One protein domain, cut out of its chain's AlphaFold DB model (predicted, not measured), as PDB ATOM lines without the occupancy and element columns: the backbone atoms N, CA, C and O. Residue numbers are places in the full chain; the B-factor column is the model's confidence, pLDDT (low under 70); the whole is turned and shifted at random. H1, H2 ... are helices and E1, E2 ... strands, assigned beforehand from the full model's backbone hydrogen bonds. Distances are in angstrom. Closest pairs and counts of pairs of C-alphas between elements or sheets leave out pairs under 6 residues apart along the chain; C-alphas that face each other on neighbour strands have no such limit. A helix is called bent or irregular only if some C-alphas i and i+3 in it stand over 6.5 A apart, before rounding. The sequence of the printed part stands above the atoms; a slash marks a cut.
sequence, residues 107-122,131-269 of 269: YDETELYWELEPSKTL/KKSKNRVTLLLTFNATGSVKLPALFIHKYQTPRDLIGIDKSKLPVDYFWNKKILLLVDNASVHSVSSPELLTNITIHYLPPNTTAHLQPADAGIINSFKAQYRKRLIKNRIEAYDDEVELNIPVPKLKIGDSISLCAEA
ATOM      1  N   TYR A 107     127.261 -10.542  74.709       69.06
ATOM      2  CA  TYR A 107     127.478 -11.886  75.211       69.06
ATOM      3  C   TYR A 107     127.232 -11.939  76.707       69.06
ATOM      4  O   TYR A 107     127.426 -10.946  77.401       69.06
ATOM      5  N   ASP A 108     126.833 -13.107  77.194       68.62
ATOM      6  CA  ASP A 108     126.677 -13.322  78.625       68.62
ATOM      7  C   ASP A 108     126.705 -14.803  78.982       68.62
ATOM      8  O   ASP A 108     126.464 -15.684  78.144       68.62
ATOM      9  N   GLU A 109     127.039 -15.066  80.234       75.50
ATOM     10  CA  GLU A 109     127.202 -16.393  80.780       75.50
ATOM     11  C   GLU A 109     125.959 -16.861  81.522       75.50
ATOM     12  O   GLU A 109     125.333 -16.150  82.306       75.50
ATOM     13  N   THR A 110     125.634 -18.139  81.351       73.69
ATOM     14  CA  THR A 110     124.611 -18.759  82.167       73.69
ATOM     15  C   THR A 110     124.912 -20.202  82.535       73.69
ATOM     16  O   THR A 110     125.413 -20.996  81.737       73.69
ATOM     17  N   GLU A 111     124.537 -20.577  83.756       78.69
ATOM     18  CA  GLU A 111     124.515 -21.976  84.169       78.69
ATOM     19  C   GLU A 111     123.270 -22.686  83.616       78.69
ATOM     20  O   GLU A 111     122.133 -22.206  83.753       78.69
ATOM     21  N   LEU A 112     123.475 -23.881  83.061       79.88
ATOM     22  CA  LEU A 112     122.421 -24.765  82.576       79.88
ATOM     23  C   LEU A 112     122.446 -26.107  83.311       79.88
ATOM     24  O   LEU A 112     123.429 -26.842  83.259       79.88
ATOM     25  N   TYR A 113     121.324 -26.465  83.937       80.19
ATOM     26  CA  TYR A 113     121.115 -27.779  84.549       80.19
ATOM     27  C   TYR A 113     120.585 -28.760  83.502       80.19
ATOM     28  O   TYR A 113     119.403 -28.731  83.157       80.19
ATOM     29  N   TRP A 114     121.460 -29.613  82.975       78.38
ATOM     30  CA  TRP A 114     121.133 -30.451  81.822       78.38
ATOM     31  C   TRP A 114     120.451 -31.776  82.190       78.38
ATOM     32  O   TRP A 114     119.683 -32.300  81.390       78.38
ATOM     33  N   GLU A 115     120.650 -32.267  83.416       75.19
ATOM     34  CA  GLU A 115     119.946 -33.438  83.973       75.19
ATOM     35  C   GLU A 115     118.708 -33.047  84.802       75.19
ATOM     36  O   GLU A 115     118.272 -33.795  85.679       75.19
ATOM     37  N   LEU A 116     118.160 -31.843  84.608       67.94
ATOM     38  CA  LEU A 116     117.044 -31.389  85.429       67.94
ATOM     39  C   LEU A 116     115.749 -32.108  85.032       67.94
ATOM     40  O   LEU A 116     115.068 -31.725  84.081       67.94
ATOM     41  N   GLU A 117     115.390 -33.132  85.799       61.19
ATOM     42  CA  GLU A 117     114.123 -33.839  85.636       61.19
ATOM     43  C   GLU A 117     112.909 -32.933  85.939       61.19
ATOM     44  O   GLU A 117     113.000 -32.000  86.758       61.19
ATOM     45  N   PRO A 118     111.748 -33.194  85.303       60.19
ATOM     46  CA  PRO A 118     110.509 -32.487  85.594       60.19
ATOM     47  C   PRO A 118     110.188 -32.474  87.092       60.19
ATOM     48  O   PRO A 118     110.268 -33.479  87.788       60.19
ATOM     49  N   SER A 119     109.785 -31.311  87.610       54.53
ATOM     50  CA  SER A 119     109.472 -31.149  89.036       54.53
ATOM     51  C   SER A 119     108.215 -31.875  89.495       54.53
ATOM     52  O   SER A 119     108.003 -31.989  90.698       54.53
ATOM     53  N   LYS A 120     107.351 -32.244  88.553       54.84
ATOM     54  CA  LYS A 120     106.047 -32.840  88.801       54.84
ATOM     55  C   LYS A 120     105.896 -33.995  87.825       54.84
ATOM     56  O   LYS A 120     105.957 -33.778  86.618       54.84
ATOM     57  N   THR A 121     105.728 -35.190  88.357       54.97
ATOM     58  CA  THR A 121     105.289 -36.371  87.621       54.97
ATOM     59  C   THR A 121     103.782 -36.512  87.815       54.97
ATOM     60  O   THR A 121     103.256 -36.206  88.887       54.97
ATOM     61  N   LEU A 122     103.063 -36.942  86.778       51.50
ATOM     62  CA  LEU A 122     101.687 -37.408  86.936       51.50
ATOM     63  C   LEU A 122     101.775 -38.814  87.538       51.50
ATOM     64  O   LEU A 122     101.958 -39.781  86.806       51.50
ATOM     65  N   LYS A 131     115.994 -37.250  94.603       52.53
ATOM     66  CA  LYS A 131     116.968 -36.159  94.666       52.53
ATOM     67  C   LYS A 131     117.357 -35.755  93.245       52.53
ATOM     68  O   LYS A 131     118.061 -36.489  92.559       52.53
ATOM     69  N   LYS A 132     116.923 -34.566  92.826       59.66
ATOM     70  CA  LYS A 132     117.251 -34.021  91.504       59.66
ATOM     71  C   LYS A 132     118.757 -33.881  91.332       59.66
ATOM     72  O   LYS A 132     119.444 -33.341  92.209       59.66
ATOM     73  N   SER A 133     119.251 -34.321  90.180       64.19
ATOM     74  CA  SER A 133     120.625 -34.055  89.786       64.19
ATOM     75  C   SER A 133     120.840 -32.550  89.618       64.19
ATOM     76  O   SER A 133     120.014 -31.839  89.047       64.19
ATOM     77  N   LYS A 134     121.965 -32.059  90.144       66.50
ATOM     78  CA  LYS A 134     122.439 -30.678  89.964       66.50
ATOM     79  C   LYS A 134     123.603 -30.614  88.972       66.50
ATOM     80  O   LYS A 134     124.417 -29.686  89.030       66.50
ATOM     81  N   ASN A 135     123.711 -31.619  88.100       73.25
ATOM     82  CA  ASN A 135     124.693 -31.622  87.028       73.25
ATOM     83  C   ASN A 135     124.405 -30.446  86.098       73.25
ATOM     84  O   ASN A 135     123.298 -30.282  85.582       73.25
ATOM     85  N   ARG A 136     125.417 -29.597  85.949       77.44
ATOM     86  CA  ARG A 136     125.316 -28.340  85.224       77.44
ATOM     87  C   ARG A 136     126.505 -28.127  84.311       77.44
ATOM     88  O   ARG A 136     127.565 -28.727  84.506       77.44
ATOM     89  N   VAL A 137     126.285 -27.286  83.321       81.31
ATOM     90  CA  VAL A 137     127.285 -26.776  82.392       81.31
ATOM     91  C   VAL A 137     127.221 -25.264  82.373       81.31
ATOM     92  O   VAL A 137     126.188 -24.683  82.709       81.31
ATOM     93  N   THR A 138     128.330 -24.653  81.991       78.88
ATOM     94  CA  THR A 138     128.406 -23.215  81.770       78.88
ATOM     95  C   THR A 138     128.266 -22.961  80.277       78.88
ATOM     96  O   THR A 138     128.935 -23.619  79.475       78.88
ATOM     97  N   LEU A 139     127.394 -22.026  79.914       79.38
ATOM     98  CA  LEU A 139     127.198 -21.575  78.544       79.38
ATOM     99  C   LEU A 139     127.562 -20.101  78.433       79.38
ATOM    100  O   LEU A 139     127.047 -19.306  79.210       79.38
ATOM    101  N   LEU A 140     128.370 -19.741  77.440       78.69
ATOM    102  CA  LEU A 140     128.459 -18.360  76.965       78.69
ATOM    103  C   LEU A 140     127.563 -18.232  75.737       78.69
ATOM    104  O   LEU A 140     127.760 -18.946  74.749       78.69
ATOM    105  N   LEU A 141     126.570 -17.356  75.808       78.69
ATOM    106  CA  LEU A 141     125.656 -17.077  74.708       78.69
ATOM    107  C   LEU A 141     126.031 -15.742  74.082       78.69
ATOM    108  O   LEU A 141     126.333 -14.791  74.798       78.69
ATOM    109  N   THR A 142     126.010 -15.658  72.755       76.69
ATOM    110  CA  THR A 142     126.344 -14.428  72.029       76.69
ATOM    111  C   THR A 142     125.335 -14.180  70.921       76.69
ATOM    112  O   THR A 142     124.995 -15.082  70.152       76.69
ATOM    113  N   PHE A 143     124.844 -12.952  70.846       76.38
ATOM    114  CA  PHE A 143     123.783 -12.548  69.930       76.38
ATOM    115  C   PHE A 143     123.959 -11.095  69.524       76.38
ATOM    116  O   PHE A 143     124.498 -10.285  70.280       76.38
ATOM    117  N   ASN A 144     123.494 -10.762  68.325       76.06
ATOM    118  CA  ASN A 144     123.457  -9.372  67.898       76.06
ATOM    119  C   ASN A 144     122.300  -8.606  68.561       76.06
ATOM    120  O   ASN A 144     121.359  -9.195  69.100       76.06
ATOM    121  N   ALA A 145     122.354  -7.277  68.520       67.06
ATOM    122  CA  ALA A 145     121.407  -6.403  69.208       67.06
ATOM    123  C   ALA A 145     119.970  -6.533  68.676       67.06
ATOM    124  O   ALA A 145     119.015  -6.236  69.393       67.06
ATOM    125  N   THR A 146     119.800  -6.995  67.435       65.81
ATOM    126  CA  THR A 146     118.486  -7.287  66.839       65.81
ATOM    127  C   THR A 146     117.964  -8.685  67.186       65.81
ATOM    128  O   THR A 146     116.775  -8.947  67.005       65.81
ATOM    129  N   GLY A 147     118.825  -9.583  67.674       68.88
ATOM    130  CA  GLY A 147     118.523 -10.994  67.916       68.88
ATOM    131  C   GLY A 147     118.381 -11.842  66.646       68.88
ATOM    132  O   GLY A 147     117.966 -12.997  66.745       68.88
ATOM    133  N   SER A 148     118.696 -11.296  65.463       70.00
ATOM    134  CA  SER A 148     118.633 -12.022  64.185       70.00
ATOM    135  C   SER A 148     119.757 -13.046  64.029       70.00
ATOM    136  O   SER A 148     119.567 -14.071  63.376       70.00
ATOM    137  N   VAL A 149     120.909 -12.794  64.653       74.06
ATOM    138  CA  VAL A 149     122.076 -13.675  64.630       74.06
ATOM    139  C   VAL A 149     122.372 -14.148  66.045       74.06
ATOM    140  O   VAL A 149     122.604 -13.346  66.951       74.06
ATOM    141  N   LYS A 150     122.410 -15.471  66.210       81.06
ATOM    142  CA  LYS A 150     122.939 -16.156  67.390       81.06
ATOM    143  C   LYS A 150     124.206 -16.892  66.971       81.06
ATOM    144  O   LYS A 150     124.170 -17.656  66.005       81.06
ATOM    145  N   LEU A 151     125.310 -16.665  67.670       79.31
ATOM    146  CA  LEU A 151     126.521 -17.457  67.457       79.31
ATOM    147  C   LEU A 151     126.401 -18.805  68.187       79.31
ATOM    148  O   LEU A 151     125.641 -18.897  69.158       79.31
ATOM    149  N   PRO A 152     127.129 -19.847  67.743       82.88
ATOM    150  CA  PRO A 152     127.217 -21.102  68.481       82.88
ATOM    151  C   PRO A 152     127.592 -20.851  69.944       82.88
ATOM    152  O   PRO A 152     128.470 -20.045  70.244       82.88
ATOM    153  N   ALA A 153     126.909 -21.533  70.863       84.38
ATOM    154  CA  ALA A 153     127.185 -21.376  72.284       84.38
ATOM    155  C   ALA A 153     128.580 -21.915  72.624       84.38
ATOM    156  O   ALA A 153     128.959 -22.999  72.170       84.38
ATOM    157  N   LEU A 154     129.305 -21.213  73.497       81.50
ATOM    158  CA  LEU A 154     130.495 -21.770  74.132       81.50
ATOM    159  C   LEU A 154     130.037 -22.747  75.213       81.50
ATOM    160  O   LEU A 154     129.492 -22.335  76.238       81.50
ATOM    161  N   PHE A 155     130.242 -24.040  74.990       84.25
ATOM    162  CA  PHE A 155     129.785 -25.091  75.888       84.25
ATOM    163  C   PHE A 155     130.929 -25.561  76.779       84.25
ATOM    164  O   PHE A 155     131.795 -26.330  76.357       84.25
ATOM    165  N   ILE A 156     130.928 -25.119  78.034       82.12
ATOM    166  CA  ILE A 156     131.979 -25.441  78.995       82.12
ATOM    167  C   ILE A 156     131.520 -26.588  79.892       82.12
ATOM    168  O   ILE A 156     130.593 -26.464  80.702       82.12
ATOM    169  N   HIS A 157     132.216 -27.718  79.780       83.81
ATOM    170  CA  HIS A 157     131.909 -28.924  80.537       83.81
ATOM    171  C   HIS A 157     133.046 -29.357  81.472       83.81
ATOM    172  O   HIS A 157     134.226 -29.066  81.268       83.81
ATOM    173  N   LYS A 158     132.682 -30.125  82.509       78.88
ATOM    174  CA  LYS A 158     133.623 -30.644  83.514       78.88
ATOM    175  C   LYS A 158     134.652 -31.612  82.920       78.88
ATOM    176  O   LYS A 158     135.795 -31.661  83.374       78.88
ATOM    177  N   TYR A 159     134.229 -32.428  81.958       81.50
ATOM    178  CA  TYR A 159     135.028 -33.516  81.399       81.50
ATOM    179  C   TYR A 159     135.476 -33.205  79.972       81.50
ATOM    180  O   TYR A 159     134.695 -32.719  79.162       81.50
ATOM    181  N   GLN A 160     136.712 -33.577  79.636       82.56
ATOM    182  CA  GLN A 160     137.229 -33.509  78.264       82.56
ATOM    183  C   GLN A 160     136.422 -34.336  77.280       82.56
ATOM    184  O   GLN A 160     136.164 -33.937  76.149       82.56
ATOM    185  N   THR A 161     136.084 -35.548  77.690       84.38
ATOM    186  CA  THR A 161     135.323 -36.475  76.871       84.38
ATOM    187  C   THR A 161     134.412 -37.256  77.804       84.38
ATOM    188  O   THR A 161     134.836 -38.246  78.404       84.38
ATOM    189  N   PRO A 162     133.180 -36.764  77.997       85.44
ATOM    190  CA  PRO A 162     132.087 -37.527  78.576       85.44
ATOM    191  C   PRO A 162     131.926 -38.877  77.878       85.44
ATOM    192  O   PRO A 162     132.288 -39.029  76.711       85.44
ATOM    193  N   ARG A 163     131.395 -39.872  78.597       86.56
ATOM    194  CA  ARG A 163     131.346 -41.269  78.125       86.56
ATOM    195  C   ARG A 163     130.581 -41.436  76.810       86.56
ATOM    196  O   ARG A 163     130.947 -42.261  75.987       86.56
ATOM    197  N   ASP A 164     129.534 -40.652  76.627       86.69
ATOM    198  CA  ASP A 164     128.669 -40.591  75.450       86.69
ATOM    199  C   ASP A 164     129.257 -39.780  74.286       86.69
ATOM    200  O   ASP A 164     128.775 -39.904  73.168       86.69
ATOM    201  N   LEU A 165     130.322 -39.007  74.524       88.06
ATOM    202  CA  LEU A 165     131.063 -38.273  73.489       88.06
ATOM    203  C   LEU A 165     132.400 -38.946  73.122       88.06
ATOM    204  O   LEU A 165     133.262 -38.338  72.468       88.06
ATOM    205  N   ILE A 166     132.617 -40.191  73.559       89.19
ATOM    206  CA  ILE A 166     133.779 -40.995  73.160       89.19
ATOM    207  C   ILE A 166     133.687 -41.289  71.657       89.19
ATOM    208  O   ILE A 166     132.643 -41.688  71.156       89.19
ATOM    209  N   GLY A 167     134.788 -41.076  70.932       88.44
ATOM    210  CA  GLY A 167     134.854 -41.299  69.481       88.44
ATOM    211  C   GLY A 167     134.234 -40.191  68.620       88.44
ATOM    212  O   GLY A 167     134.420 -40.204  67.408       88.44
ATOM    213  N   ILE A 168     133.560 -39.206  69.225       89.00
ATOM    214  CA  ILE A 168     133.033 -38.033  68.517       89.00
ATOM    215  C   ILE A 168     134.127 -36.967  68.406       89.00
ATOM    216  O   ILE A 168     134.820 -36.683  69.386       89.00
ATOM    217  N   ASP A 169     134.280 -36.363  67.230       88.44
ATOM    218  CA  ASP A 169     135.137 -35.192  67.027       88.44
ATOM    219  C   ASP A 169     134.432 -33.930  67.544       88.44
ATOM    220  O   ASP A 169     133.299 -33.640  67.165       88.44
ATOM    221  N   LYS A 170     135.101 -33.185  68.428       85.31
ATOM    222  CA  LYS A 170     134.504 -32.065  69.174       85.31
ATOM    223  C   LYS A 170     134.301 -30.856  68.270       85.31
ATOM    224  O   LYS A 170     133.362 -30.106  68.485       85.31
ATOM    225  N   SER A 171     135.115 -30.731  67.219       84.25
ATOM    226  CA  SER A 171     134.960 -29.692  66.196       84.25
ATOM    227  C   SER A 171     133.681 -29.840  65.365       84.25
ATOM    228  O   SER A 171     133.268 -28.896  64.703       84.25
ATOM    229  N   LYS A 172     133.052 -31.024  65.389       89.00
ATOM    230  CA  LYS A 172     131.803 -31.311  64.670       89.00
ATOM    231  C   LYS A 172     130.562 -31.106  65.529       89.00
ATOM    232  O   LYS A 172     129.454 -31.340  65.052       89.00
ATOM    233  N   LEU A 173     130.735 -30.747  66.800       89.06
ATOM    234  CA  LEU A 173     129.610 -30.424  67.661       89.06
ATOM    235  C   LEU A 173     128.994 -29.096  67.199       89.06
ATOM    236  O   LEU A 173     129.714 -28.218  66.732       89.06
ATOM    237  N   PRO A 174     127.676 -28.913  67.359       89.88
ATOM    238  CA  PRO A 174     126.996 -27.674  66.977       89.88
ATOM    239  C   PRO A 174     127.243 -26.517  67.971       89.88
ATOM    240  O   PRO A 174     126.515 -25.528  67.977       89.88
ATOM    241  N   VAL A 175     128.242 -26.666  68.842       87.62
ATOM    242  CA  VAL A 175     128.648 -25.736  69.897       87.62
ATOM    243  C   VAL A 175     130.170 -25.730  69.977       87.62
ATOM    244  O   VAL A 175     130.812 -26.752  69.709       87.62
ATOM    245  N   ASP A 176     130.740 -24.625  70.437       82.94
ATOM    246  CA  ASP A 176     132.170 -24.547  70.714       82.94
ATOM    247  C   ASP A 176     132.455 -25.231  72.054       82.94
ATOM    248  O   ASP A 176     132.248 -24.672  73.131       82.94
ATOM    249  N   TYR A 177     132.876 -26.496  71.999       83.31
ATOM    250  CA  TYR A 177     133.047 -27.326  73.190       83.31
ATOM    251  C   TYR A 177     134.399 -27.103  73.873       83.31
ATOM    252  O   TYR A 177     135.456 -27.407  73.315       83.31
ATOM    253  N   PHE A 178     134.361 -26.676  75.134       80.75
ATOM    254  CA  PHE A 178     135.537 -26.465  75.972       80.75
ATOM    255  C   PHE A 178     135.493 -27.319  77.236       80.75
ATOM    256  O   PHE A 178     134.448 -27.587  77.832       80.75
ATOM    257  N   TRP A 179     136.677 -27.725  77.684       79.44
ATOM    258  CA  TRP A 179     136.861 -28.426  78.944       79.44
ATOM    259  C   TRP A 179     138.146 -27.952  79.609       79.44
ATOM    260  O   TRP A 179     139.174 -27.766  78.958       79.44
ATOM    261  N   ASN A 180     138.129 -27.814  80.930       67.25
ATOM    262  CA  ASN A 180     139.365 -27.678  81.683       67.25
ATOM    263  C   ASN A 180     139.185 -28.214  83.108       67.25
ATOM    264  O   ASN A 180     138.092 -28.184  83.674       67.25
ATOM    265  N   LYS A 181     140.268 -28.729  83.699       58.09
ATOM    266  CA  LYS A 181     140.265 -29.175  85.102       58.09
ATOM    267  C   LYS A 181     140.194 -27.990  86.069       58.09
ATOM    268  O   LYS A 181     139.730 -28.170  87.191       58.09
ATOM    269  N   LYS A 182     140.665 -26.815  85.633       61.31
ATOM    270  CA  LYS A 182     140.588 -25.539  86.346       61.31
ATOM    271  C   LYS A 182     140.239 -24.439  85.352       61.31
ATOM    272  O   LYS A 182     141.014 -24.170  84.440       61.31
ATOM    273  N   ILE A 183     139.075 -23.842  85.524       63.88
ATOM    274  CA  ILE A 183     138.580 -22.728  84.718       63.88
ATOM    275  C   ILE A 183     138.542 -21.524  85.650       63.88
ATOM    276  O   ILE A 183     137.954 -21.629  86.719       63.88
ATOM    277  N   LEU A 184     139.192 -20.420  85.286       57.97
ATOM    278  CA  LEU A 184     139.009 -19.146  85.976       57.97
ATOM    279  C   LEU A 184     138.012 -18.329  85.171       57.97
ATOM    280  O   LEU A 184     138.238 -18.065  83.993       57.97
ATOM    281  N   LEU A 185     136.935 -17.944  85.827       61.12
ATOM    282  CA  LEU A 185     135.865 -17.169  85.252       61.12
ATOM    283  C   LEU A 185     135.878 -15.783  85.887       61.12
ATOM    284  O   LEU A 185     135.724 -15.662  87.102       61.12
ATOM    285  N   LEU A 186     136.117 -14.752  85.082       55.91
ATOM    286  CA  LEU A 186     136.060 -13.365  85.534       55.91
ATOM    287  C   LEU A 186     134.648 -12.854  85.275       55.91
ATOM    288  O   LEU A 186     134.262 -12.690  84.122       55.91
ATOM    289  N   VAL A 187     133.892 -12.645  86.346       55.78
ATOM    290  CA  VAL A 187     132.473 -12.279  86.274       55.78
ATOM    291  C   VAL A 187     132.306 -10.879  86.834       55.78
ATOM    292  O   VAL A 187     133.026 -10.482  87.759       55.78
ATOM    293  N   ASP A 188     131.400 -10.094  86.259       58.38
ATOM    294  CA  ASP A 188     131.072  -8.799  86.836       58.38
ATOM    295  C   ASP A 188     130.324  -8.971  88.177       58.38
ATOM    296  O   ASP A 188     129.975 -10.076  88.597       58.38
ATOM    297  N   ASN A 189     130.146  -7.884  88.924       55.38
ATOM    298  CA  ASN A 189     129.526  -7.954  90.247       55.38
ATOM    299  C   ASN A 189     127.992  -7.822  90.183       55.38
ATOM    300  O   ASN A 189     127.394  -7.182  91.054       55.38
ATOM    301  N   ALA A 190     127.347  -8.358  89.139       53.56
ATOM    302  CA  ALA A 190     125.895  -8.380  89.050       53.56
ATOM    303  C   ALA A 190     125.278  -9.294  90.109       53.56
ATOM    304  O   ALA A 190     125.725 -10.412  90.366       53.56
ATOM    305  N   SER A 191     124.174  -8.838  90.694       48.28
ATOM    306  CA  SER A 191     123.422  -9.606  91.684       48.28
ATOM    307  C   SER A 191     122.871 -10.929  91.143       48.28
ATOM    308  O   SER A 191     122.706 -11.881  91.906       48.28
ATOM    309  N   VAL A 192     122.623 -11.020  89.837       43.94
ATOM    310  CA  VAL A 192     122.174 -12.241  89.147       43.94
ATOM    311  C   VAL A 192     123.279 -13.291  88.997       43.94
ATOM    312  O   VAL A 192     122.979 -14.482  88.936       43.94
ATOM    313  N   HIS A 193     124.548 -12.885  89.068       47.12
ATOM    314  CA  HIS A 193     125.689 -13.795  89.140       47.12
ATOM    315  C   HIS A 193     125.992 -14.263  90.567       47.12
ATOM    316  O   HIS A 193     126.999 -14.934  90.792       47.12
ATOM    317  N   SER A 194     125.125 -13.963  91.546       49.44
ATOM    318  CA  SER A 194     125.218 -14.565  92.876       49.44
ATOM    319  C   SER A 194     124.904 -16.061  92.788       49.44
ATOM    320  O   SER A 194     123.777 -16.529  92.966       49.44
ATOM    321  N   VAL A 195     125.936 -16.851  92.489       53.06
ATOM    322  CA  VAL A 195     125.837 -18.305  92.516       53.06
ATOM    323  C   VAL A 195     125.455 -18.689  93.939       53.06
ATOM    324  O   VAL A 195     126.222 -18.500  94.879       53.06
ATOM    325  N   SER A 196     124.254 -19.238  94.113       45.03
ATOM    326  CA  SER A 196     123.688 -19.577  95.429       45.03
ATOM    327  C   SER A 196     124.478 -20.688  96.135       45.03
ATOM    328  O   SER A 196     124.200 -21.038  97.281       45.03
ATOM    329  N   SER A 197     125.427 -21.309  95.431       49.75
ATOM    330  CA  SER A 197     126.299 -22.373  95.923       49.75
ATOM    331  C   SER A 197     127.604 -22.448  95.101       49.75
ATOM    332  O   SER A 197     127.791 -23.412  94.351       49.75
ATOM    333  N   PRO A 198     128.525 -21.468  95.221       51.09
ATOM    334  CA  PRO A 198     129.792 -21.459  94.475       51.09
ATOM    335  C   PRO A 198     130.642 -22.694  94.800       51.09
ATOM    336  O   PRO A 198     131.375 -23.209  93.963       51.09
ATOM    337  N   GLU A 199     130.468 -23.236  96.004       47.69
ATOM    338  CA  GLU A 199     131.149 -24.424  96.521       47.69
ATOM    339  C   GLU A 199     130.816 -25.712  95.750       47.69
ATOM    340  O   GLU A 199     131.555 -26.693  95.809       47.69
ATOM    341  N   LEU A 200     129.725 -25.724  94.974       46.81
ATOM    342  CA  LEU A 200     129.403 -26.849  94.097       46.81
ATOM    343  C   LEU A 200     130.248 -26.842  92.814       46.81
ATOM    344  O   LEU A 200     130.163 -27.798  92.033       46.81
ATOM    345  N   LEU A 201     130.958 -25.754  92.493       53.03
ATOM    346  CA  LEU A 201     131.763 -25.619  91.276       53.03
ATOM    347  C   LEU A 201     133.137 -26.251  91.509       53.03
ATOM    348  O   LEU A 201     134.122 -25.589  91.799       53.03
ATOM    349  N   THR A 202     133.223 -27.573  91.360       52.00
ATOM    350  CA  THR A 202     134.466 -28.310  91.661       52.00
ATOM    351  C   THR A 202     135.653 -27.967  90.745       52.00
ATOM    352  O   THR A 202     136.792 -28.242  91.105       52.00
ATOM    353  N   ASN A 203     135.396 -27.399  89.560       57.62
ATOM    354  CA  ASN A 203     136.406 -27.177  88.513       57.62
ATOM    355  C   ASN A 203     136.429 -25.731  87.974       57.62
ATOM    356  O   ASN A 203     137.270 -25.420  87.133       57.62
ATOM    357  N   ILE A 204     135.507 -24.872  88.421       59.53
ATOM    358  CA  ILE A 204     135.356 -23.490  87.951       59.53
ATOM    359  C   ILE A 204     135.566 -22.577  89.157       59.53
ATOM    360  O   ILE A 204     134.833 -22.648  90.137       59.53
ATOM    361  N   THR A 205     136.598 -21.748  89.099       61.28
ATOM    362  CA  THR A 205     136.871 -20.676  90.050       61.28
ATOM    363  C   THR A 205     136.260 -19.402  89.496       61.28
ATOM    364  O   THR A 205     136.684 -18.930  88.448       61.28
ATOM    365  N   ILE A 206     135.273 -18.852  90.193       61.09
ATOM    366  CA  ILE A 206     134.667 -17.568  89.837       61.09
ATOM    367  C   ILE A 206     135.402 -16.469  90.599       61.09
ATOM    368  O   ILE A 206     135.522 -16.538  91.823       61.09
ATOM    369  N   HIS A 207     135.898 -15.469  89.883       57.69
ATOM    370  CA  HIS A 207     136.496 -14.274  90.452       57.69
ATOM    371  C   HIS A 207     135.672 -13.062  90.031       57.69
ATOM    372  O   HIS A 207     135.678 -12.657  88.870       57.69
ATOM    373  N   TYR A 208     134.988 -12.466  91.003       59.34
ATOM    374  CA  TYR A 208     134.212 -11.254  90.784       59.34
ATOM    375  C   TYR A 208     135.153 -10.062  90.604       59.34
ATOM    376  O   TYR A 208     136.089  -9.861  91.386       59.34
ATOM    377  N   LEU A 209     134.941  -9.288  89.546       51.06
ATOM    378  CA  LEU A 209     135.652  -8.033  89.328       51.06
ATOM    379  C   LEU A 209     135.220  -6.984  90.376       51.06
ATOM    380  O   LEU A 209     134.126  -7.092  90.939       51.06
ATOM    381  N   PRO A 210     136.055  -5.966  90.672       46.38
ATOM    382  CA  PRO A 210     135.725  -4.930  91.648       46.38
ATOM    383  C   PRO A 210     134.355  -4.285  91.370       46.38
ATOM    384  O   PRO A 210     134.001  -4.087  90.204       46.38
ATOM    385  N   PRO A 211     133.587  -3.923  92.413       47.34
ATOM    386  CA  PRO A 211     132.268  -3.320  92.257       47.34
ATOM    387  C   PRO A 211     132.377  -1.976  91.529       47.34
ATOM    388  O   PRO A 211     132.753  -0.981  92.139       47.34
ATOM    389  N   ASN A 212     132.109  -1.980  90.218       46.22
ATOM    390  CA  ASN A 212     131.742  -0.836  89.363       46.22
ATOM    391  C   ASN A 212     131.612  -1.226  87.873       46.22
ATOM    392  O   ASN A 212     131.850  -0.402  86.995       46.22
ATOM    393  N   THR A 213     131.196  -2.459  87.572       46.94
ATOM    394  CA  THR A 213     130.746  -2.825  86.220       46.94
ATOM    395  C   THR A 213     129.280  -3.200  86.352       46.94
ATOM    396  O   THR A 213     128.923  -4.164  87.022       46.94
ATOM    397  N   THR A 214     128.433  -2.286  85.903       48.03
ATOM    398  CA  THR A 214     127.002  -2.260  86.171       48.03
ATOM    399  C   THR A 214     126.268  -3.336  85.380       48.03
ATOM    400  O   THR A 214     126.048  -3.172  84.184       48.03
ATOM    401  N   ALA A 215     125.748  -4.328  86.100       44.25
ATOM    402  CA  ALA A 215     124.655  -5.211  85.678       44.25
ATOM    403  C   ALA A 215     123.478  -4.473  85.001       44.25
ATOM    404  O   ALA A 215     122.728  -5.051  84.226       44.25
ATOM    405  N   HIS A 216     123.327  -3.168  85.267       46.06
ATOM    406  CA  HIS A 216     122.328  -2.299  84.645       46.06
ATOM    407  C   HIS A 216     122.467  -2.128  83.122       46.06
ATOM    408  O   HIS A 216     121.569  -1.562  82.503       46.06
ATOM    409  N   LEU A 217     123.571  -2.578  82.518       43.88
ATOM    410  CA  LEU A 217     123.863  -2.397  81.095       43.88
ATOM    411  C   LEU A 217     123.931  -3.713  80.308       43.88
ATOM    412  O   LEU A 217     124.331  -3.665  79.151       43.88
ATOM    413  N   GLN A 218     123.552  -4.857  80.893       51.66
ATOM    414  CA  GLN A 218     123.646  -6.172  80.244       51.66
ATOM    415  C   GLN A 218     122.286  -6.624  79.659       51.66
ATOM    416  O   GLN A 218     121.425  -7.107  80.393       51.66
ATOM    417  N   PRO A 219     122.059  -6.514  78.329       49.88
ATOM    418  CA  PRO A 219     120.831  -6.971  77.661       49.88
ATOM    419  C   PRO A 219     120.483  -8.445  77.841       49.88
ATOM    420  O   PRO A 219     119.344  -8.857  77.621       49.88
ATOM    421  N   ALA A 220     121.492  -9.256  78.127       53.06
ATOM    422  CA  ALA A 220     121.416 -10.698  78.046       53.06
ATOM    423  C   ALA A 220     120.611 -11.327  79.184       53.06
ATOM    424  O   ALA A 220     119.689 -12.119  78.932       53.06
ATOM    425  N   ASP A 221     120.912 -10.905  80.410       48.81
ATOM    426  CA  ASP A 221     120.210 -11.286  81.631       48.81
ATOM    427  C   ASP A 221     118.733 -10.858  81.627       48.81
ATOM    428  O   ASP A 221     117.877 -11.536  82.198       48.81
ATOM    429  N   ALA A 222     118.397  -9.774  80.918       49.53
ATOM    430  CA  ALA A 222     117.069  -9.155  80.929       49.53
ATOM    431  C   ALA A 222     115.999  -9.879  80.081       49.53
ATOM    432  O   ALA A 222     114.827  -9.504  80.114       49.53
ATOM    433  N   GLY A 223     116.342 -10.940  79.341       58.81
ATOM    434  CA  GLY A 223     115.319 -11.714  78.625       58.81
ATOM    435  C   GLY A 223     115.825 -12.789  77.677       58.81
ATOM    436  O   GLY A 223     115.136 -13.791  77.477       58.81
ATOM    437  N   ILE A 224     117.029 -12.639  77.126       64.88
ATOM    438  CA  ILE A 224     117.553 -13.587  76.136       64.88
ATOM    439  C   ILE A 224     117.965 -14.893  76.814       64.88
ATOM    440  O   ILE A 224     117.544 -15.960  76.369       64.88
ATOM    441  N   ILE A 225     118.669 -14.825  77.948       67.19
ATOM    442  CA  ILE A 225     119.004 -16.008  78.756       67.19
ATOM    443  C   ILE A 225     117.738 -16.713  79.254       67.19
ATOM    444  O   ILE A 225     117.634 -17.939  79.183       67.19
ATOM    445  N   ASN A 226     116.746 -15.956  79.729       69.38
ATOM    446  CA  ASN A 226     115.484 -16.525  80.203       69.38
ATOM    447  C   ASN A 226     114.695 -17.196  79.071       69.38
ATOM    448  O   ASN A 226     114.201 -18.310  79.247       69.38
ATOM    449  N   SER A 227     114.627 -16.561  77.897       73.81
ATOM    450  CA  SER A 227     114.018 -17.134  76.694       73.81
ATOM    451  C   SER A 227     114.742 -18.408  76.262       73.81
ATOM    452  O   SER A 227     114.096 -19.438  76.074       73.81
ATOM    453  N   PHE A 228     116.077 -18.389  76.212       78.75
ATOM    454  CA  PHE A 228     116.895 -19.564  75.912       78.75
ATOM    455  C   PHE A 228     116.613 -20.708  76.894       78.75
ATOM    456  O   PHE A 228     116.278 -21.818  76.479       78.75
ATOM    457  N   LYS A 229     116.650 -20.447  78.207       78.06
ATOM    458  CA  LYS A 229     116.358 -21.460  79.236       78.06
ATOM    459  C   LYS A 229     114.934 -22.001  79.127       78.06
ATOM    460  O   LYS A 229     114.721 -23.199  79.326       78.06
ATOM    461  N   ALA A 230     113.960 -21.155  78.799       77.31
ATOM    462  CA  ALA A 230     112.581 -21.574  78.577       77.31
ATOM    463  C   ALA A 230     112.452 -22.472  77.336       77.31
ATOM    464  O   ALA A 230     111.791 -23.511  77.402       77.31
ATOM    465  N   GLN A 231     113.115 -22.122  76.231       80.56
ATOM    466  CA  GLN A 231     113.131 -22.914  74.999       80.56
ATOM    467  C   GLN A 231     113.839 -24.255  75.197       80.56
ATOM    468  O   GLN A 231     113.262 -25.296  74.872       80.56
ATOM    469  N   TYR A 232     115.018 -24.249  75.819       83.75
ATOM    470  CA  TYR A 232     115.728 -25.463  76.216       83.75
ATOM    471  C   TYR A 232     114.828 -26.366  77.061       83.75
ATOM    472  O   TYR A 232     114.647 -27.541  76.752       83.75
ATOM    473  N   ARG A 233     114.185 -25.815  78.099       81.94
ATOM    474  CA  ARG A 233     113.302 -26.582  78.986       81.94
ATOM    475  C   ARG A 233     112.088 -27.146  78.253       81.94
ATOM    476  O   ARG A 233     111.721 -28.291  78.499       81.94
ATOM    477  N   LYS A 234     111.469 -26.374  77.359       82.81
ATOM    478  CA  LYS A 234     110.350 -26.839  76.527       82.81
ATOM    479  C   LYS A 234     110.768 -28.038  75.676       82.81
ATOM    480  O   LYS A 234     110.046 -29.030  75.635       82.81
ATOM    481  N   ARG A 235     111.934 -27.959  75.031       84.94
ATOM    482  CA  ARG A 235     112.480 -29.036  74.193       84.94
ATOM    483  C   ARG A 235     112.859 -30.263  75.022       84.94
ATOM    484  O   ARG A 235     112.494 -31.370  74.648       84.94
ATOM    485  N   LEU A 236     113.493 -30.060  76.176       85.25
ATOM    486  CA  LEU A 236     113.819 -31.129  77.118       85.25
ATOM    487  C   LEU A 236     112.557 -31.881  77.558       85.25
ATOM    488  O   LEU A 236     112.518 -33.102  77.492       85.25
ATOM    489  N   ILE A 237     111.507 -31.160  77.965       83.62
ATOM    490  CA  ILE A 237     110.235 -31.772  78.374       83.62
ATOM    491  C   ILE A 237     109.605 -32.539  77.212       83.62
ATOM    492  O   ILE A 237     109.184 -33.672  77.415       83.62
ATOM    493  N   LYS A 238     109.581 -31.963  76.004       84.69
ATOM    494  CA  LYS A 238     109.057 -32.641  74.812       84.69
ATOM    495  C   LYS A 238     109.790 -33.962  74.548       84.69
ATOM    496  O   LYS A 238     109.142 -34.993  74.445       84.69
ATOM    497  N   ASN A 239     111.123 -33.944  74.565       86.62
ATOM    498  CA  ASN A 239     111.948 -35.143  74.413       86.62
ATOM    499  C   ASN A 239     111.691 -36.198  75.509       86.62
ATOM    500  O   ASN A 239     111.878 -37.392  75.280       86.62
ATOM    501  N   ARG A 240     111.309 -35.781  76.723       84.94
ATOM    502  CA  ARG A 240     110.934 -36.711  77.799       84.94
ATOM    503  C   ARG A 240     109.556 -37.306  77.600       84.94
ATOM    504  O   ARG A 240     109.429 -38.505  77.786       84.94
ATOM    505  N   ILE A 241     108.575 -36.501  77.206       83.31
ATOM    506  CA  ILE A 241     107.226 -36.987  76.897       83.31
ATOM    507  C   ILE A 241     107.299 -38.049  75.796       83.31
ATOM    508  O   ILE A 241     106.840 -39.156  76.027       83.31
ATOM    509  N   GLU A 242     107.990 -37.762  74.689       86.00
ATOM    510  CA  GLU A 242     108.162 -38.716  73.581       86.00
ATOM    511  C   GLU A 242     108.780 -40.042  74.050       86.00
ATOM    512  O   GLU A 242     108.292 -41.112  73.714       86.00
ATOM    513  N   ALA A 243     109.802 -39.988  74.909       85.12
ATOM    514  CA  ALA A 243     110.417 -41.199  75.442       85.12
ATOM    515  C   ALA A 243     109.509 -41.998  76.396       85.12
ATOM    516  O   ALA A 243     109.660 -43.212  76.487       85.12
ATOM    517  N   TYR A 244     108.611 -41.335  77.133       83.75
ATOM    518  CA  TYR A 244     107.613 -42.015  77.964       83.75
ATOM    519  C   TYR A 244     106.491 -42.619  77.116       83.75
ATOM    520  O   TYR A 244     106.035 -43.717  77.420       83.75
ATOM    521  N   ASP A 245     106.071 -41.936  76.052       85.00
ATOM    522  CA  ASP A 245     105.090 -42.469  75.105       85.00
ATOM    523  C   ASP A 245     105.648 -43.735  74.425       85.00
ATOM    524  O   ASP A 245     104.976 -44.767  74.405       85.00
ATOM    525  N   ASP A 246     106.921 -43.720  74.008       85.88
ATOM    526  CA  ASP A 246     107.628 -44.895  73.477       85.88
ATOM    527  C   ASP A 246     107.723 -46.047  74.499       85.88
ATOM    528  O   ASP A 246     107.629 -47.220  74.135       85.88
ATOM    529  N   GLU A 247     107.908 -45.750  75.790       86.19
ATOM    530  CA  GLU A 247     107.898 -46.774  76.844       86.19
ATOM    531  C   GLU A 247     106.527 -47.449  76.948       86.19
ATOM    532  O   GLU A 247     106.448 -48.674  77.048       86.19
ATOM    533  N   VAL A 248     105.447 -46.672  76.880       84.50
ATOM    534  CA  VAL A 248     104.075 -47.186  76.972       84.50
ATOM    535  C   VAL A 248     103.679 -47.968  75.718       84.50
ATOM    536  O   VAL A 248     103.066 -49.031  75.836       84.50
ATOM    537  N   GLU A 249     104.016 -47.473  74.527       88.69
ATOM    538  CA  GLU A 249     103.607 -48.079  73.252       88.69
ATOM    539  C   GLU A 249     104.506 -49.241  72.820       88.69
ATOM    540  O   GLU A 249     104.022 -50.254  72.309       88.69
ATOM    541  N   LEU A 250     105.820 -49.105  73.012       88.88
ATOM    542  CA  LEU A 250     106.830 -50.008  72.454       88.88
ATOM    543  C   LEU A 250     107.564 -50.823  73.524       88.88
ATOM    544  O   LEU A 250     108.388 -51.674  73.181       88.88
ATOM    545  N   ASN A 251     107.275 -50.594  74.812       85.38
ATOM    546  CA  ASN A 251     107.961 -51.225  75.944       85.38
ATOM    547  C   ASN A 251     109.488 -51.010  75.903       85.38
ATOM    548  O   ASN A 251     110.275 -51.872  76.310       85.38
ATOM    549  N   ILE A 252     109.913 -49.863  75.362       83.75
ATOM    550  CA  ILE A 252     111.314 -49.446  75.303       83.75
ATOM    551  C   ILE A 252     111.626 -48.665  76.585       83.75
ATOM    552  O   ILE A 252     110.975 -47.660  76.849       83.75
ATOM    553  N   PRO A 253     112.633 -49.064  77.383       83.12
ATOM    554  CA  PRO A 253     112.976 -48.332  78.597       83.12
ATOM    555  C   PRO A 253     113.356 -46.882  78.296       83.12
ATOM    556  O   PRO A 253     114.179 -46.632  77.410       83.12
ATOM    557  N   VAL A 254     112.841 -45.942  79.094       80.19
ATOM    558  CA  VAL A 254     113.160 -44.515  78.945       80.19
ATOM    559  C   VAL A 254     114.678 -44.307  79.048       80.19
ATOM    560  O   VAL A 254     115.274 -44.555  80.106       80.19
ATOM    561  N   PRO A 255     115.349 -43.834  77.980       83.19
ATOM    562  CA  PRO A 255     116.786 -43.632  78.010       83.19
ATOM    563  C   PRO A 255     117.131 -42.509  78.988       83.19
ATOM    564  O   PRO A 255     116.473 -41.468  79.021       83.19
ATOM    565  N   LYS A 256     118.196 -42.696  79.774       83.12
ATOM    566  CA  LYS A 256     118.741 -41.624  80.616       83.12
ATOM    567  C   LYS A 256     119.279 -40.499  79.738       83.12
ATOM    568  O   LYS A 256     119.971 -40.782  78.763       83.12
ATOM    569  N   LEU A 257     119.015 -39.255  80.140       84.44
ATOM    570  CA  LEU A 257     119.586 -38.070  79.502       84.44
ATOM    571  C   LEU A 257     121.113 -38.122  79.549       84.44
ATOM    572  O   LEU A 257     121.710 -38.417  80.590       84.44
ATOM    573  N   LYS A 258     121.735 -37.818  78.415       88.06
ATOM    574  CA  LYS A 258     123.182 -37.726  78.250       88.06
ATOM    575  C   LYS A 258     123.577 -36.296  77.888       88.06
ATOM    576  O   LYS A 258     122.742 -35.465  77.528       88.06
ATOM    577  N   ILE A 259     124.866 -35.985  77.983       86.62
ATOM    578  CA  ILE A 259     125.339 -34.627  77.697       86.62
ATOM    579  C   ILE A 259     125.260 -34.309  76.198       86.62
ATOM    580  O   ILE A 259     124.995 -33.165  75.843       86.62
ATOM    581  N   GLY A 260     125.399 -35.308  75.320       84.88
ATOM    582  CA  GLY A 260     125.169 -35.159  73.881       84.88
ATOM    583  C   GLY A 260     123.747 -34.702  73.539       84.88
ATOM    584  O   GLY A 260     123.572 -33.852  72.663       84.88
ATOM    585  N   ASP A 261     122.744 -35.180  74.285       87.62
ATOM    586  CA  ASP A 261     121.357 -34.724  74.132       87.62
ATOM    587  C   ASP A 261     121.253 -33.240  74.500       87.62
ATOM    588  O   ASP A 261     120.675 -32.446  73.764       87.62
ATOM    589  N   SER A 262     121.892 -32.835  75.604       86.38
ATOM    590  CA  SER A 262     121.923 -31.435  76.038       86.38
ATOM    591  C   SER A 262     122.603 -30.515  75.025       86.38
ATOM    592  O   SER A 262     122.068 -29.447  74.738       86.38
ATOM    593  N   ILE A 263     123.735 -30.928  74.447       87.25
ATOM    594  CA  ILE A 263     124.441 -30.163  73.407       87.25
ATOM    595  C   ILE A 263     123.527 -29.925  72.201       87.25
ATOM    596  O   ILE A 263     123.424 -28.797  71.720       87.25
ATOM    597  N   SER A 264     122.822 -30.967  71.759       88.31
ATOM    598  CA  SER A 264     121.893 -30.882  70.627       88.31
ATOM    599  C   SER A 264     120.718 -29.952  70.944       88.31
ATOM    600  O   SER A 264     120.405 -29.045  70.180       88.31
ATOM    601  N   LEU A 265     120.125 -30.097  72.133       87.25
ATOM    602  CA  LEU A 265     119.032 -29.241  72.602       87.25
ATOM    603  C   LEU A 265     119.448 -27.771  72.762       87.25
ATOM    604  O   LEU A 265     118.619 -26.891  72.540       87.25
ATOM    605  N   CYS A 266     120.700 -27.499  73.148       84.88
ATOM    606  CA  CYS A 266     121.237 -26.139  73.255       84.88
ATOM    607  C   CYS A 266     121.405 -25.483  71.888       84.88
ATOM    608  O   CYS A 266     121.057 -24.319  71.738       84.88
ATOM    609  N   ALA A 267     121.917 -26.218  70.900       84.00
ATOM    610  CA  ALA A 267     122.126 -25.686  69.557       84.00
ATOM    611  C   ALA A 267     120.819 -25.259  68.871       84.00
ATOM    612  O   ALA A 267     120.818 -24.376  68.019       84.00
ATOM    613  N   GLU A 268     119.702 -25.880  69.247       80.62
ATOM    614  CA  GLU A 268     118.396 -25.595  68.662       80.62
ATOM    615  C   GLU A 268     117.560 -24.562  69.456       80.62
ATOM    616  O   GLU A 268     116.445 -24.229  69.033       80.62
ATOM    617  N   ALA A 269     118.035 -24.087  70.614       71.62
ATOM    618  CA  ALA A 269     117.329 -23.152  71.509       71.62
ATOM    619  C   ALA A 269     117.681 -21.666  71.255       71.62
ATOM    620  O   ALA A 269     116.832 -20.787  71.525       71.62
TER     621      ALA A 269
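Overview. This is residues 107 to 122 and 131 to 269 of the 269 residues of an uncharacterized protein of Rhizophagus clarus (UniProt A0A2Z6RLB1). A twisted sheet of four strands, E1 to E4, has two helices over one face: short H2 runs along its strands, while long H1 starts over E1 and E2 and runs on well past the sheet, making much of the length. A separate small pair of strands, E5 and E6, lies to one side with long loops round it. The printed part has 155 residues, in the order E1 E2 E3 E4 E5 E6 H1 H2; the four-strand sheet has the order E1, E2, E3, E4 and is mixed, and the class is mixed, helices and strands, with under half of the residues in named elements. The whole is compact by its radius of gyration of the C-alphas, 16.9 A, yet elongated, spanning 57 by 33 by 32 A.

Arrangement. E1, residues 107 to 113, is an edge strand, antiparallel to E2, residues 136 to 144, at 149 degrees, with N 110 and O 139 2.8 A apart. E2 and E3, residues 154 to 157, form an antiparallel hairpin, with N 156 and O 138 at 2.9 A. E3 is parallel to E4, residues 176 to 179, the other edge strand, with N 155 and O 176 at 2.8 A. This sheet is only just strongly twisted, its C-alphas up to 4.0 A off the best plane. E5, residues 183 to 187, and E6, residues 204 to 208, are parallel, with N 205 and O 183 at 2.7 A; both are apart from E1, E2 and E3. H1, residues 220 to 250, and H2, residues 259 to 267, make two layers with the four-strand sheet, helices on one face of a sheet. H1 is on the sheet at a height of 6.3 A, through residues 220 to 233; the C-alphas of Asp 108 and Ala 220 are its closest to E1, at 5.9 A. On the local plane it runs slantwise to E2 at 57 degrees. H2 is on the sheet at a height of 9.1 A, along E2 at 16 degrees on the local plane; its closest C-alphas to E3, Phe 155 and Ile 263, are 7.8 A apart. With residues 232 to 236 alone, H1 touches H2, the closest C-alphas being Tyr 232 and Leu 265 at 6.2 A; they run opposite ways at a steep tilt of 52 degrees. Each O i to N i+4 pair is within hydrogen-bond range in H2, and 25 of 27 in H1.

Along the chain. E1 begins at C-alpha 107, (127.478, -11.886, 75.211), and is 19.5 A long; E2 is 25.8 A. E3 to E6 have four or five residues each. H1 begins at C-alpha 220, (121.416, -10.698, 78.046), and is 42.3 A long; it is irregular, C-alphas 222 and 225 being 7.4 A apart. H2, 12.5 A, ends at C-alpha 267, (122.126, -25.686, 69.557).

Size, cuts and confidence. The C-alphas farthest apart, Asn 212 and Leu 250, are 57.7 A apart. Residues 123 to 130, in the link from E1 to E2, are not printed, and C-alphas 122 and 131 are 17.2 A apart. The links E3 to E4, E5 to E6 and E6 to H1 are long. Mean pLDDT of the printed part is 71.7; 63 residues are under 70, among them residues 180 to 226.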